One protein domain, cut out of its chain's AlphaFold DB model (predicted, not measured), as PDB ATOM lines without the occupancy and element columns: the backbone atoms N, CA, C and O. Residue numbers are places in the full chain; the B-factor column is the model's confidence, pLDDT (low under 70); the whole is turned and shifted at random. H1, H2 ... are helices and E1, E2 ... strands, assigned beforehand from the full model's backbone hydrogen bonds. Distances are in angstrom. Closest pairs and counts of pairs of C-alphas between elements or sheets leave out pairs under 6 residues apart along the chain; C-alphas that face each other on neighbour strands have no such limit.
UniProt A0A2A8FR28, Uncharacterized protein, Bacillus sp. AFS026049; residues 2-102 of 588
ATOM      1  N   ALA A   2      46.921 -51.218 -29.260       56.41
ATOM      2  CA  ALA A   2      46.211 -51.691 -28.078       56.41
ATOM      3  C   ALA A   2      46.924 -51.152 -26.827       56.41
ATOM      4  O   ALA A   2      48.018 -51.604 -26.511       56.41
ATOM      5  N   SER A   3      46.328 -50.159 -26.167       65.06
ATOM      6  CA  SER A   3      46.828 -49.595 -24.909       65.06
ATOM      7  C   SER A   3      46.051 -50.147 -23.714       65.06
ATOM      8  O   SER A   3      44.853 -50.434 -23.811       65.06
ATOM      9  N   ILE A   4      46.726 -50.270 -22.570       71.25
ATOM     10  CA  ILE A   4      46.103 -50.634 -21.297       71.25
ATOM     11  C   ILE A   4      45.444 -49.374 -20.738       71.25
ATOM     12  O   ILE A   4      46.102 -48.468 -20.229       71.25
ATOM     13  N   LYS A   5      44.117 -49.300 -20.860       71.81
ATOM     14  CA  LYS A   5      43.339 -48.104 -20.489       71.81
ATOM     15  C   LYS A   5      43.077 -47.978 -18.988       71.81
ATOM     16  O   LYS A   5      42.733 -46.894 -18.530       71.81
ATOM     17  N   SER A   6      43.236 -49.069 -18.245       75.12
ATOM     18  CA  SER A   6      42.918 -49.155 -16.822       75.12
ATOM     19  C   SER A   6      44.138 -49.649 -16.050       75.12
ATOM     20  O   SER A   6      44.555 -50.794 -16.196       75.12
ATOM     21  N   MET A   7      44.717 -48.780 -15.224       82.06
ATOM     22  CA  MET A   7      45.912 -49.054 -14.423       82.06
ATOM     23  C   MET A   7      45.485 -49.287 -12.977       82.06
ATOM     24  O   MET A   7      44.775 -48.477 -12.398       82.06
ATOM     25  N   ARG A   8      45.891 -50.385 -12.347       78.19
ATOM     26  CA  ARG A   8      45.466 -50.686 -10.962       78.19
ATOM     27  C   ARG A   8      46.320 -49.988  -9.904       78.19
ATOM     28  O   ARG A   8      45.952 -49.967  -8.732       78.19
ATOM     29  N   TYR A   9      47.414 -49.371 -10.338       83.25
ATOM     30  CA  TYR A   9      48.399 -48.705  -9.503       83.25
ATOM     31  C   TYR A   9      48.782 -47.375 -10.140       83.25
ATOM     32  O   TYR A   9      48.804 -47.235 -11.366       83.25
ATOM     33  N   ALA A  10      49.111 -46.418  -9.293       89.12
ATOM     34  CA  ALA A  10      49.713 -45.153  -9.662       89.12
ATOM     35  C   ALA A  10      50.863 -44.858  -8.700       89.12
ATOM     36  O   ALA A  10      50.996 -45.506  -7.662       89.12
ATOM     37  N   ILE A  11      51.681 -43.864  -9.021       91.12
ATOM     38  CA  ILE A  11      52.653 -43.323  -8.069       91.12
ATOM     39  C   ILE A  11      52.257 -41.908  -7.663       91.12
ATOM     40  O   ILE A  11      51.635 -41.182  -8.434       91.12
ATOM     41  N   ILE A  12      52.614 -41.520  -6.446       91.81
ATOM     42  CA  ILE A  12      52.423 -40.176  -5.905       91.81
ATOM     43  C   ILE A  12      53.736 -39.692  -5.296       91.81
ATOM     44  O   ILE A  12      54.424 -40.448  -4.605       91.81
ATOM     45  N   LYS A  13      54.094 -38.427  -5.532       90.62
ATOM     46  CA  LYS A  13      55.278 -37.820  -4.920       90.62
ATOM     47  C   LYS A  13      54.970 -37.424  -3.477       90.62
ATOM     48  O   LYS A  13      54.011 -36.697  -3.216       90.62
ATOM     49  N   THR A  14      55.770 -37.903  -2.529       87.19
ATOM     50  CA  THR A  14      55.697 -37.553  -1.101       87.19
ATOM     51  C   THR A  14      56.987 -36.866  -0.650       87.19
ATOM     52  O   THR A  14      57.957 -36.822  -1.404       87.19
ATOM     53  N   SER A  15      57.033 -36.348   0.582       84.06
ATOM     54  CA  SER A  15      58.249 -35.744   1.154       84.06
ATOM     55  C   SER A  15      59.431 -36.717   1.234       84.06
ATOM     56  O   SER A  15      60.576 -36.286   1.220       84.06
ATOM     57  N   THR A  16      59.164 -38.026   1.282       84.19
ATOM     58  CA  THR A  16      60.186 -39.083   1.317       84.19
ATOM     59  C   THR A  16      60.432 -39.719  -0.057       84.19
ATOM     60  O   THR A  16      60.965 -40.822  -0.117       84.19
ATOM     61  N   GLY A  17      59.977 -39.092  -1.148       87.94
ATOM     62  CA  GLY A  17      60.099 -39.609  -2.516       87.94
ATOM     63  C   GLY A  17      58.797 -40.167  -3.099       87.94
ATOM     64  O   GLY A  17      57.706 -39.990  -2.542       87.94
ATOM     65  N   TRP A  18      58.908 -40.816  -4.256       90.69
ATOM     66  CA  TRP A  18      57.787 -41.428  -4.970       90.69
ATOM     67  C   TRP A  18      57.291 -42.689  -4.257       90.69
ATOM     68  O   TRP A  18      58.076 -43.556  -3.884       90.69
ATOM     69  N   LYS A  19      55.975 -42.801  -4.067       90.06
ATOM     70  CA  LYS A  19      55.336 -43.981  -3.470       90.06
ATOM     71  C   LYS A  19      54.275 -44.538  -4.392       90.06
ATOM     72  O   LYS A  19      53.481 -43.783  -4.948       90.06
ATOM     73  N   GLU A  20      54.232 -45.856  -4.506       88.56
ATOM     74  CA  GLU A  20      53.146 -46.550  -5.182       88.56
ATOM     75  C   GLU A  20      51.863 -46.514  -4.341       88.56
ATOM     76  O   GLU A  20      51.903 -46.566  -3.108       88.56
ATOM     77  N   LYS A  21      50.727 -46.394  -5.027       87.19
ATOM     78  CA  LYS A  21      49.380 -46.465  -4.469       87.19
ATOM     79  C   LYS A  21      48.498 -47.343  -5.332       87.19
ATOM     80  O   LYS A  21      48.437 -47.170  -6.550       87.19
ATOM     81  N   THR A  22      47.779 -48.256  -4.693       85.31
ATOM     82  CA  THR A  22      46.816 -49.124  -5.374       85.31
ATOM     83  C   THR A  22      45.464 -48.420  -5.493       85.31
ATOM     84  O   THR A  22      45.074 -47.631  -4.632       85.31
ATOM     85  N   ALA A  23      44.694 -48.730  -6.533       84.12
ATOM     86  CA  ALA A  23      43.336 -48.208  -6.672       84.12
ATOM     87  C   ALA A  23      42.398 -48.720  -5.559       84.12
ATOM     88  O   ALA A  23      41.385 -48.095  -5.260       84.12
ATOM     89  N   GLY A  24      42.732 -49.842  -4.912       83.00
ATOM     90  CA  GLY A  24      42.020 -50.334  -3.730       83.00
ATOM     91  C   GLY A  24      42.233 -49.441  -2.507       83.00
ATOM     92  O   GLY A  24      41.268 -49.051  -1.859       83.00
ATOM     93  N   GLU A  25      43.476 -49.039  -2.234       84.62
ATOM     94  CA  GLU A  25      43.798 -48.125  -1.125       84.62
ATOM     95  C   GLU A  25      43.078 -46.781  -1.270       84.62
ATOM     96  O   GLU A  25      42.586 -46.216  -0.293       84.62
ATOM     97  N   ILE A  26      42.992 -46.271  -2.500       86.69
ATOM     98  CA  ILE A  26      42.306 -45.007  -2.775       86.69
ATOM     99  C   ILE A  26      40.787 -45.173  -2.710       86.69
ATOM    100  O   ILE A  26      40.093 -44.263  -2.254       86.69
ATOM    101  N   LEU A  27      40.256 -46.332  -3.103       85.56
ATOM    102  CA  LEU A  27      38.850 -46.653  -2.886       85.56
ATOM    103  C   LEU A  27      38.500 -46.653  -1.392       85.56
ATOM    104  O   LEU A  27      37.507 -46.032  -1.024       85.56
ATOM    105  N   GLU A  28      39.307 -47.290  -0.541       84.69
ATOM    106  CA  GLU A  28      39.078 -47.291   0.911       84.69
ATOM    107  C   GLU A  28      39.135 -45.874   1.495       84.69
ATOM    108  O   GLU A  28      38.236 -45.478   2.234       84.69
ATOM    109  N   LEU A  29      40.095 -45.046   1.070       84.19
ATOM    110  CA  LEU A  29      40.142 -43.632   1.463       84.19
ATOM    111  C   LEU A  29      38.858 -42.880   1.067       84.19
ATOM    112  O   LEU A  29      38.297 -42.135   1.870       84.19
ATOM    113  N   ARG A  30      38.345 -43.106  -0.149       84.44
ATOM    114  CA  ARG A  30      37.082 -42.501  -0.614       84.44
ATOM    115  C   ARG A  30      35.859 -43.028   0.132       84.44
ATOM    116  O   ARG A  30      34.903 -42.272   0.271       84.44
ATOM    117  N   LYS A  31      35.859 -44.289   0.576       85.06
ATOM    118  CA  LYS A  31      34.776 -44.869   1.387       85.06
ATOM    119  C   LYS A  31      34.755 -44.290   2.799       85.06
ATOM    120  O   LYS A  31      33.678 -44.003   3.299       85.06
ATOM    121  N   VAL A  32      35.926 -44.114   3.416       85.19
ATOM    122  CA  VAL A  32      36.048 -43.608   4.790       85.19
ATOM    123  C   VAL A  32      35.690 -42.124   4.876       85.19
ATOM    124  O   VAL A  32      34.928 -41.739   5.755       85.19
ATOM    125  N   TYR A  33      36.214 -41.296   3.969       81.31
ATOM    126  CA  TYR A  33      36.072 -39.836   4.069       81.31
ATOM    127  C   TYR A  33      35.027 -39.254   3.108       81.31
ATOM    128  O   TYR A  33      34.502 -38.174   3.346       81.31
ATOM    129  N   GLY A  34      34.679 -39.964   2.033       77.44
ATOM    130  CA  GLY A  34      33.775 -39.481   0.988       77.44
ATOM    131  C   GLY A  34      34.511 -38.894  -0.222       77.44
ATOM    132  O   GLY A  34      35.654 -38.439  -0.141       77.44
ATOM    133  N   LYS A  35      33.845 -38.904  -1.386       76.06
ATOM    134  CA  LYS A  35      34.412 -38.455  -2.677       76.06
ATOM    135  C   LYS A  35      34.646 -36.940  -2.760       76.06
ATOM    136  O   LYS A  35      35.442 -36.516  -3.592       76.06
ATOM    137  N   GLU A  36      33.976 -36.163  -1.915       81.31
ATOM    138  CA  GLU A  36      34.089 -34.697  -1.833       81.31
ATOM    139  C   GLU A  36      34.878 -34.231  -0.599       81.31
ATOM    140  O   GLU A  36      34.984 -33.037  -0.337       81.31
ATOM    141  N   SER A  37      35.460 -35.165   0.158       80.38
ATOM    142  CA  SER A  37      36.259 -34.838   1.341       80.38
ATOM    143  C   SER A  37      37.518 -34.054   1.003       80.38
ATOM    144  O   SER A  37      38.172 -34.300  -0.017       80.38
ATOM    145  N   GLY A  38      37.920 -33.162   1.911       80.88
ATOM    146  CA  GLY A  38      39.200 -32.464   1.809       80.88
ATOM    147  C   GLY A  38      40.382 -33.439   1.731       80.88
ATOM    148  O   GLY A  38      41.354 -33.180   1.028       80.88
ATOM    149  N   GLU A  39      40.282 -34.587   2.398       83.00
ATOM    150  CA  GLU A  39      41.268 -35.667   2.422       83.00
ATOM    151  C   GLU A  39      41.497 -36.271   1.031       83.00
ATOM    152  O   GLU A  39      42.648 -36.413   0.611       83.00
ATOM    153  N   TYR A  40      40.433 -36.584   0.283       82.88
ATOM    154  CA  TYR A  40      40.559 -37.089  -1.088       82.88
ATOM    155  C   TYR A  40      40.911 -35.975  -2.084       82.88
ATOM    156  O   TYR A  40      41.754 -36.175  -2.964       82.88
ATOM    157  N   LEU A  41      40.327 -34.782  -1.932       84.12
ATOM    158  CA  LEU A  41      40.603 -33.635  -2.805       84.12
ATOM    159  C   LEU A  41      42.084 -33.217  -2.774       84.12
ATOM    160  O   LEU A  41      42.617 -32.808  -3.801       84.12
ATOM    161  N   LYS A  42      42.779 -33.401  -1.643       84.06
ATOM    162  CA  LYS A  42      44.232 -33.159  -1.511       84.06
ATOM    163  C   LYS A  42      45.109 -34.108  -2.336       84.06
ATOM    164  O   LYS A  42      46.290 -33.812  -2.534       84.06
ATOM    165  N   VAL A  43      44.589 -35.258  -2.768       85.56
ATOM    166  CA  VAL A  43      45.377 -36.299  -3.457       85.56
ATOM    167  C   VAL A  43      44.868 -36.659  -4.852       85.56
ATOM    168  O   VAL A  43      45.636 -37.235  -5.618       85.56
ATOM    169  N   LYS A  44      43.625 -36.303  -5.211       83.19
ATOM    170  CA  LYS A  44      42.964 -36.753  -6.453       83.19
ATOM    171  C   LYS A  44      43.749 -36.485  -7.747       83.19
ATOM    172  O   LYS A  44      43.704 -37.326  -8.638       83.19
ATOM    173  N   ASP A  45      44.504 -35.387  -7.812       84.25
ATOM    174  CA  ASP A  45      45.236 -34.947  -9.011       84.25
ATOM    175  C   ASP A  45      46.755 -35.166  -8.888       84.25
ATOM    176  O   ASP A  45      47.544 -34.650  -9.676       84.25
ATOM    177  N   ARG A  46      47.196 -35.936  -7.884       90.00
ATOM    178  CA  ARG A  46      48.619 -36.203  -7.595       90.00
ATOM    179  C   ARG A  46      49.089 -37.584  -8.044       90.00
ATOM    180  O   ARG A  46      50.260 -37.928  -7.905       90.00
ATOM    181  N   PHE A  47      48.183 -38.395  -8.577       92.25
ATOM    182  CA  PHE A  47      48.529 -39.700  -9.118       92.25
ATOM    183  C   PHE A  47      49.207 -39.533 -10.478       92.25
ATOM    184  O   PHE A  47      48.780 -38.732 -11.311       92.25
ATOM    185  N   ARG A  48      50.284 -40.281 -10.695       92.62
ATOM    186  CA  ARG A  48      51.103 -40.253 -11.907       92.62
ATOM    187  C   ARG A  48      51.314 -41.657 -12.452       92.62
ATOM    188  O   ARG A  48      51.269 -42.645 -11.713       92.62
ATOM    189  N   CYS A  49      51.551 -41.751 -13.757       89.94
ATOM    190  CA  CYS A  49      51.769 -43.033 -14.422       89.94
ATOM    191  C   CYS A  49      53.121 -43.659 -14.048       89.94
ATOM    192  O   CYS A  49      54.174 -43.180 -14.477       89.94
ATOM    193  N   LYS A  50      53.078 -44.793 -13.333       87.94
ATOM    194  CA  LYS A  50      54.264 -45.593 -12.981       87.94
ATOM    195  C   LYS A  50      55.067 -46.018 -14.212       87.94
ATOM    196  O   LYS A  50      56.283 -45.904 -14.223       87.94
ATOM    197  N   GLY A  51      54.393 -46.428 -15.287       86.50
ATOM    198  CA  GLY A  51      55.096 -46.871 -16.492       86.50
ATOM    199  C   GLY A  51      55.865 -45.763 -17.206       86.50
ATOM    200  O   GLY A  51      56.904 -46.033 -17.799       86.50
ATOM    201  N   CYS A  52      55.406 -44.510 -17.120       89.19
ATOM    202  CA  CYS A  52      56.186 -43.374 -17.610       89.19
ATOM    203  C   CYS A  52      57.395 -43.097 -16.702       89.19
ATOM    204  O   CYS A  52      58.476 -42.819 -17.213       89.19
ATOM    205  N   TYR A  53      57.228 -43.220 -15.381       91.25
ATOM    206  CA  TYR A  53      58.315 -43.066 -14.408       91.25
ATOM    207  C   TYR A  53      59.425 -44.102 -14.607       91.25
ATOM    208  O   TYR A  53      60.583 -43.722 -14.753       91.25
ATOM    209  N   ASP A  54      59.082 -45.389 -14.695       87.50
ATOM    210  CA  ASP A  54      60.067 -46.471 -14.823       87.50
ATOM    211  C   ASP A  54      60.927 -46.303 -16.088       87.50
ATOM    212  O   ASP A  54      62.148 -46.478 -16.063       87.50
ATOM    213  N   ILE A  55      60.300 -45.921 -17.207       86.56
ATOM    214  CA  ILE A  55      61.007 -45.670 -18.467       86.56
ATOM    215  C   ILE A  55      61.853 -44.399 -18.382       86.56
ATOM    216  O   ILE A  55      62.985 -44.403 -18.865       86.56
ATOM    217  N   TRP A  56      61.360 -43.339 -17.735       90.38
ATOM    218  CA  TRP A  56      62.139 -42.119 -17.521       90.38
ATOM    219  C   TRP A  56      63.422 -42.406 -16.743       90.38
ATOM    220  O   TRP A  56      64.513 -42.076 -17.205       90.38
ATOM    221  N   VAL A  57      63.308 -43.083 -15.599       90.12
ATOM    222  CA  VAL A  57      64.458 -43.454 -14.763       90.12
ATOM    223  C   VAL A  57      65.435 -44.333 -15.548       90.12
ATOM    224  O   VAL A  57      66.649 -44.136 -15.472       90.12
ATOM    225  N   LYS A  58      64.927 -45.269 -16.361       86.06
ATOM    226  CA  LYS A  58      65.761 -46.123 -17.220       86.06
ATOM    227  C   LYS A  58      66.538 -45.325 -18.273       86.06
ATOM    228  O   LYS A  58      67.714 -45.616 -18.485       86.06
ATOM    229  N   LEU A  59      65.901 -44.353 -18.928       86.06
ATOM    230  CA  LEU A  59      66.494 -43.567 -20.017       86.06
ATOM    231  C   LEU A  59      67.418 -42.451 -19.514       86.06
ATOM    232  O   LEU A  59      68.493 -42.256 -20.071       86.06
ATOM    233  N   HIS A  60      67.018 -41.742 -18.459       87.94
ATOM    234  CA  HIS A  60      67.687 -40.527 -17.985       87.94
ATOM    235  C   HIS A  60      68.559 -40.744 -16.744       87.94
ATOM    236  O   HIS A  60      69.305 -39.846 -16.367       87.94
ATOM    237  N   ARG A  61      68.497 -41.932 -16.115       89.06
ATOM    238  CA  ARG A  61      69.260 -42.297 -14.904       89.06
ATOM    239  C   ARG A  61      69.034 -41.354 -13.710       89.06
ATOM    240  O   ARG A  61      69.852 -41.315 -12.797       89.06
ATOM    241  N   CYS A  62      67.915 -40.635 -13.697       90.06
ATOM    242  CA  CYS A  62      67.478 -39.746 -12.623       90.06
ATOM    243  C   CYS A  62      65.949 -39.799 -12.460       90.06
ATOM    244  O   CYS A  62      65.240 -40.295 -13.341       90.06
ATOM    245  N   GLU A  63      65.433 -39.302 -11.333       90.56
ATOM    246  CA  GLU A  63      63.987 -39.221 -11.104       90.56
ATOM    247  C   GLU A  63      63.348 -38.068 -11.898       90.56
ATOM    248  O   GLU A  63      63.925 -36.979 -11.962       90.56
ATOM    249  N   PRO A  64      62.145 -38.261 -12.470       89.31
ATOM    250  CA  PRO A  64      61.406 -37.186 -13.116       89.31
ATOM    251  C   PRO A  64      60.826 -36.192 -12.102       89.31
ATOM    252  O   PRO A  64      60.452 -36.534 -10.972       89.31
ATOM    253  N   ASN A  65      60.651 -34.958 -12.563       87.50
ATOM    254  CA  ASN A  65      59.772 -33.987 -11.923       87.50
ATOM    255  C   ASN A  65      58.306 -34.417 -12.063       87.50
ATOM    256  O   ASN A  65      57.927 -35.130 -12.991       87.50
ATOM    257  N   GLU A  66      57.455 -33.963 -11.141       87.50
ATOM    258  CA  GLU A  66      56.056 -34.404 -11.087       87.50
ATOM    259  C   GLU A  66      55.241 -33.993 -12.325       87.50
ATOM    260  O   GLU A  66      54.339 -34.724 -12.728       87.50
ATOM    261  N   GLU A  67      55.605 -32.880 -12.961       84.50
ATOM    262  CA  GLU A  67      54.999 -32.350 -14.193       84.50
ATOM    263  C   GLU A  67      55.419 -33.114 -15.460       84.50
ATOM    264  O   GLU A  67      54.769 -33.011 -16.494       84.50
ATOM    265  N   GLN A  68      56.501 -33.899 -15.402       86.81
ATOM    266  CA  GLN A  68      56.990 -34.679 -16.551       86.81
ATOM    267  C   GLN A  68      56.222 -35.994 -16.730       86.81
ATOM    268  O   GLN A  68      56.334 -36.660 -17.767       86.81
ATOM    269  N   LEU A  69      55.440 -36.381 -15.722       90.56
ATOM    270  CA  LEU A  69      54.630 -37.586 -15.731       90.56
ATOM    271  C   LEU A  69      53.155 -37.237 -15.934       90.56
ATOM    272  O   LEU A  69      52.662 -36.297 -15.315       90.56
ATOM    273  N   PRO A  70      52.420 -38.030 -16.727       90.00
ATOM    274  CA  PRO A  70      51.018 -37.749 -16.980       90.00
ATOM    275  C   PRO A  70      50.173 -38.025 -15.738       90.00
ATOM    276  O   PRO A  70      50.424 -38.985 -14.989       90.00
ATOM    277  N   ILE A  71      49.152 -37.192 -15.551       91.06
ATOM    278  CA  ILE A  71      48.223 -37.278 -14.425       91.06
ATOM    279  C   ILE A  71      47.261 -38.448 -14.625       91.06
ATOM    280  O   ILE A  71      46.718 -38.678 -15.709       91.06
ATOM    281  N   LEU A  72      47.034 -39.192 -13.545       90.38
ATOM    282  CA  LEU A  72      46.042 -40.252 -13.486       90.38
ATOM    283  C   LEU A  72      44.861 -39.840 -12.605       90.38
ATOM    284  O   LEU A  72      45.031 -39.262 -11.538       90.38
ATOM    285  N   THR A  73      43.652 -40.192 -13.026       88.06
ATOM    286  CA  THR A  73      42.423 -40.021 -12.248       88.06
ATOM    287  C   THR A  73      41.936 -41.369 -11.749       88.06
ATOM    288  O   THR A  73      41.880 -42.343 -12.499       88.06
ATOM    289  N   HIS A  74      41.570 -41.421 -10.471       88.19
ATOM    290  CA  HIS A  74      41.016 -42.610  -9.844       88.19
ATOM    291  C   HIS A  74      39.515 -42.761 -10.141       88.19
ATOM    292  O   HIS A  74      38.701 -41.895  -9.810       88.19
ATOM    293  N   TYR A  75      39.138 -43.910 -10.690       82.44
ATOM    294  CA  TYR A  75      37.774 -44.306 -11.009       82.44
ATOM    295  C   TYR A  75      37.345 -45.503 -10.167       82.44
ATOM    296  O   TYR A  75      38.065 -46.484 -10.020       82.44
ATOM    297  N   ASP A  76      36.115 -45.438  -9.666       77.62
ATOM    298  CA  ASP A  76      35.437 -46.576  -9.053       77.62
ATOM    299  C   ASP A  76      34.291 -46.981  -9.977       77.62
ATOM    300  O   ASP A  76      33.290 -46.270 -10.076       77.62
ATOM    301  N   ARG A  77      34.484 -48.083 -10.708       68.06
ATOM    302  CA  ARG A  77      33.455 -48.716 -11.538       68.06
ATOM    303  C   ARG A  77      33.105 -50.080 -10.963       68.06
ATOM    304  O   ARG A  77      33.257 -51.103 -11.630       68.06
ATOM    305  N   SER A  78      32.662 -50.094  -9.711       61.31
ATOM    306  CA  SER A  78      32.249 -51.295  -8.971       61.31
ATOM    307  C   SER A  78      31.287 -52.194  -9.771       61.31
ATOM    308  O   SER A  78      31.357 -53.410  -9.637       61.31
ATOM    309  N   ASN A  79      30.493 -51.621 -10.686       49.78
ATOM    310  CA  ASN A  79      29.521 -52.344 -11.517       49.78
ATOM    311  C   ASN A  79      30.033 -52.782 -12.911       49.78
ATOM    312  O   ASN A  79      29.288 -53.435 -13.634       49.78
ATOM    313  N   SER A  80      31.246 -52.404 -13.348       48.59
ATOM    314  CA  SER A  80      31.668 -52.601 -14.753       48.59
ATOM    315  C   SER A  80      33.193 -52.656 -14.994       48.59
ATOM    316  O   SER A  80      33.665 -52.188 -16.031       48.59
ATOM    317  N   GLY A  81      33.988 -53.137 -14.032       53.22
ATOM    318  CA  GLY A  81      35.453 -53.271 -14.193       53.22
ATOM    319  C   GLY A  81      36.290 -53.008 -12.934       53.22
ATOM    320  O   GLY A  81      37.515 -53.135 -12.953       53.22
ATOM    321  N   GLY A  82      35.655 -52.665 -11.812       70.94
ATOM    322  CA  GLY A  82      36.305 -52.439 -10.521       70.94
ATOM    323  C   GLY A  82      37.023 -51.086 -10.408       70.94
ATOM    324  O   GLY A  82      36.883 -50.201 -11.255       70.94
ATOM    325  N   THR A  83      37.796 -50.917  -9.332       79.81
ATOM    326  CA  THR A  83      38.522 -49.670  -9.025       79.81
ATOM    327  C   THR A  83      39.871 -49.579  -9.743       79.81
ATOM    328  O   THR A  83      40.660 -50.522  -9.702       79.81
ATOM    329  N   HIS A  84      40.142 -48.483 -10.444       84.69
ATOM    330  CA  HIS A  84      41.343 -48.327 -11.269       84.69
ATOM    331  C   HIS A  84      41.687 -46.851 -11.489       84.69
ATOM    332  O   HIS A  84      40.897 -45.955 -11.218       84.69
ATOM    333  N   PHE A  85      42.869 -46.597 -12.021       86.56
ATOM    334  CA  PHE A  85      43.316 -45.313 -12.524       86.56
ATOM    335  C   PHE A  85      43.229 -45.287 -14.050       86.56
ATOM    336  O   PHE A  85      43.503 -46.287 -14.714       86.56
ATOM    337  N   GLN A  86      42.879 -44.139 -14.614       87.19
ATOM    338  CA  GLN A  86      42.988 -43.871 -16.049       87.19
ATOM    339  C   GLN A  86      43.734 -42.560 -16.248       87.19
ATOM    340  O   GLN A  86      43.782 -41.740 -15.331       87.19
ATOM    341  N   LEU A  87      44.301 -42.349 -17.434       86.56
ATOM    342  CA  LEU A  87      44.802 -41.028 -17.810       86.56
ATOM    343  C   LEU A  87      43.703 -39.981 -17.607       86.56
ATOM    344  O   LEU A  87      42.541 -40.219 -17.953       86.56
ATOM    345  N   HIS A  88      44.073 -38.848 -17.017       84.00
ATOM    346  CA  HIS A  88      43.172 -37.712 -16.904       84.00
ATOM    347  C   HIS A  88      42.722 -37.247 -18.302       84.00
ATOM    348  O   HIS A  88      43.377 -37.527 -19.310       84.00
ATOM    349  N   GLN A  89      41.579 -36.564 -18.390       77.38
ATOM    350  CA  GLN A  89      41.099 -36.058 -19.676       77.38
ATOM    351  C   GLN A  89      42.165 -35.143 -20.302       77.38
ATOM    352  O   GLN A  89      42.720 -34.287 -19.624       77.38
ATOM    353  N   ASN A  90      42.455 -35.348 -21.590       79.50
ATOM    354  CA  ASN A  90      43.481 -34.640 -22.373       79.50
ATOM    355  C   ASN A  90      44.953 -34.933 -22.018       79.50
ATOM    356  O   ASN A  90      45.839 -34.438 -22.714       79.50
ATOM    357  N   GLU A  91      45.233 -35.788 -21.032       84.38
ATOM    358  CA  GLU A  91      46.587 -36.295 -20.793       84.38
ATOM    359  C   GLU A  91      46.992 -37.328 -21.852       84.38
ATOM    360  O   GLU A  91      46.185 -38.125 -22.341       84.38
ATOM    361  N   LYS A  92      48.282 -37.352 -22.185       84.19
ATOM    362  CA  LYS A  92      48.887 -38.381 -23.037       84.19
ATOM    363  C   LYS A  92      50.094 -38.952 -22.325       84.19
ATOM    364  O   LYS A  92      50.770 -38.260 -21.576       84.19
ATOM    365  N   HIS A  93      50.413 -40.211 -22.602       81.25
ATOM    366  CA  HIS A  93      51.692 -40.756 -22.169       81.25
ATOM    367  C   HIS A  93      52.837 -39.917 -22.757       81.25
ATOM    368  O   HIS A  93      53.061 -39.925 -23.964       81.25
ATOM    369  N   THR A  94      53.540 -39.192 -21.888       75.31
ATOM    370  CA  THR A  94      54.636 -38.279 -22.245       75.31
ATOM    371  C   THR A  94      55.930 -39.018 -22.580       75.31
ATOM    372  O   THR A  94      56.775 -38.500 -23.304       75.31
ATOM    373  N   VAL A  95      56.077 -40.255 -22.094       80.50
ATOM    374  CA  VAL A  95      57.286 -41.067 -22.250       80.50
ATOM    375  C   VAL A  95      57.039 -42.204 -23.241       80.50
ATOM    376  O   VAL A  95      56.230 -43.107 -22.997       80.50
ATOM    377  N   LYS A  96      57.752 -42.173 -24.376       77.19
ATOM    378  CA  LYS A  96      57.712 -43.238 -25.391       77.19
ATOM    379  C   LYS A  96      58.239 -44.544 -24.789       77.19
ATOM    380  O   LYS A  96      59.286 -44.550 -24.153       77.19
ATOM    381  N   GLY A  97      57.518 -45.646 -24.999       73.69
ATOM    382  CA  GLY A  97      57.850 -46.951 -24.414       73.69
ATOM    383  C   GLY A  97      57.225 -47.215 -23.041       73.69
ATOM    384  O   GLY A  97      57.514 -48.247 -22.440       73.69
ATOM    385  N   CYS A  98      56.358 -46.323 -22.535       83.62
ATOM    386  CA  CYS A  98      55.531 -46.618 -21.363       83.62
ATOM    387  C   CYS A  98      54.721 -47.901 -21.593       83.62
ATOM    388  O   CYS A  98      53.897 -47.960 -22.506       83.62
ATOM    389  N   TYR A  99      54.909 -48.895 -20.726       76.62
ATOM    390  CA  TYR A  99      54.315 -50.223 -20.892       76.62
ATOM    391  C   TYR A  99      52.783 -50.256 -20.747       76.62
ATOM    392  O   TYR A  99      52.148 -51.200 -21.202       76.62
ATOM    393  N   TYR A 100      52.166 -49.217 -20.173       79.38
ATOM    394  CA  TYR A 100      50.708 -49.047 -20.199       79.38
ATOM    395  C   TYR A 100      50.195 -48.485 -21.536       79.38
ATOM    396  O   TYR A 100      49.070 -48.775 -21.939       79.38
ATOM    397  N   ASN A 101      51.017 -47.706 -22.243       80.19
ATOM    398  CA  ASN A 101      50.679 -47.160 -23.556       80.19
ATOM    399  C   ASN A 101      50.904 -48.186 -24.669       80.19
ATOM    400  O   ASN A 101      50.057 -48.366 -25.541       80.19
ATOM    401  N   ASP A 102      52.072 -48.828 -24.629       80.50
ATOM    402  CA  ASP A 102      52.535 -49.783 -25.622       80.50
ATOM    403  C   ASP A 102      53.362 -50.889 -24.935       80.50
ATOM    404  O   ASP A 102      54.496 -50.637 -24.515       80.50
TER     405      ASP A 102
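This is residues 2 to 102 of the 588 residues of an uncharacterized protein of Bacillus sp. AFS026049 (UniProt A0A2A8FR28). Two separate strand hairpins form the body, with helices at opposite ends: H1 and H2 lie at the end where the E3 and E4 hairpin is, H3 lies at the other end, and the E1 and E2 hairpin is between. Residues 88 to 102 form a closing tail with no named element. The printed part has 101 residues with four named strands and three named helices, in the order E1, E2, H1, H2, H3, E3, E4; each sheet has two antiparallel strands, E1 - E2 and E3 - E4, and the class is mixed, helices and strands. The whole is compact, with a radius of gyration of the C-alphas of 13.5 A and spans of 39 by 35 by 21 A.

Start at Ala 2 and go to C-alpha 9 at (48.399, -48.705, -9.503), where strand E1 begins; it runs over residues 9 to 14, 15.8 A. Strand E2 takes residues 17 to 22, 16.6 A, and helix H1 follows at once, residues 23 to 33, 15.4 A. Helix H2 is short, residues 38 to 41, 5.0 A. Find C-alpha 50 at (54.264, -45.593, -12.981); from there helix H3 runs to residue 60, 15.2 A. Strand E3, residues 71 to 77, covers 18.9 A, and strand E4, residues 82 to 87, covers 16.0 A and ends at C-alpha 87, (44.802, -41.028, -17.810).

Look first at the hairpin of E1 and E2, antiparallel at 149 degrees: N 12 and O 19 are 2.8 A apart, within hydrogen-bond range. In the hairpin of E3 and E4, antiparallel at 155 degrees, N 75 and O 84 are within that range at 2.7 A. Between the hairpins, the closest C-alphas of E1 and E4 are those of Tyr 9 and Phe 85, 6.8 A apart. Residues 47 to 48 pair antiparallel with residues 71 to 72 of E3. The closest C-alphas of H1 and E4 are those of Ala 23 and His 84, 5.0 A apart. H1 and H2 touch, the C-alphas of Arg 30 and Tyr 40 coming closest at 6.5 A. The closest C-alphas of E1 and H3 are those of Ile 11 and Lys 50, 5.6 A apart, while H1 and H3 are apart. In H1 and H3 every O i to N i+4 pair is within hydrogen-bond range; H2 is too short for such a pair, and its single O i to N i+3 pair is not within range.

The two C-alphas farthest apart are those of Arg 61 and Asn 79, 41.1 A, yet you will find C-alphas 2 and 102 only 7.0 A apart. The printed part has no cut, and no link is long. The mean pLDDT of the printed part is 82.7; look for values under 70 at residues 2 to 3 and 77 to 81.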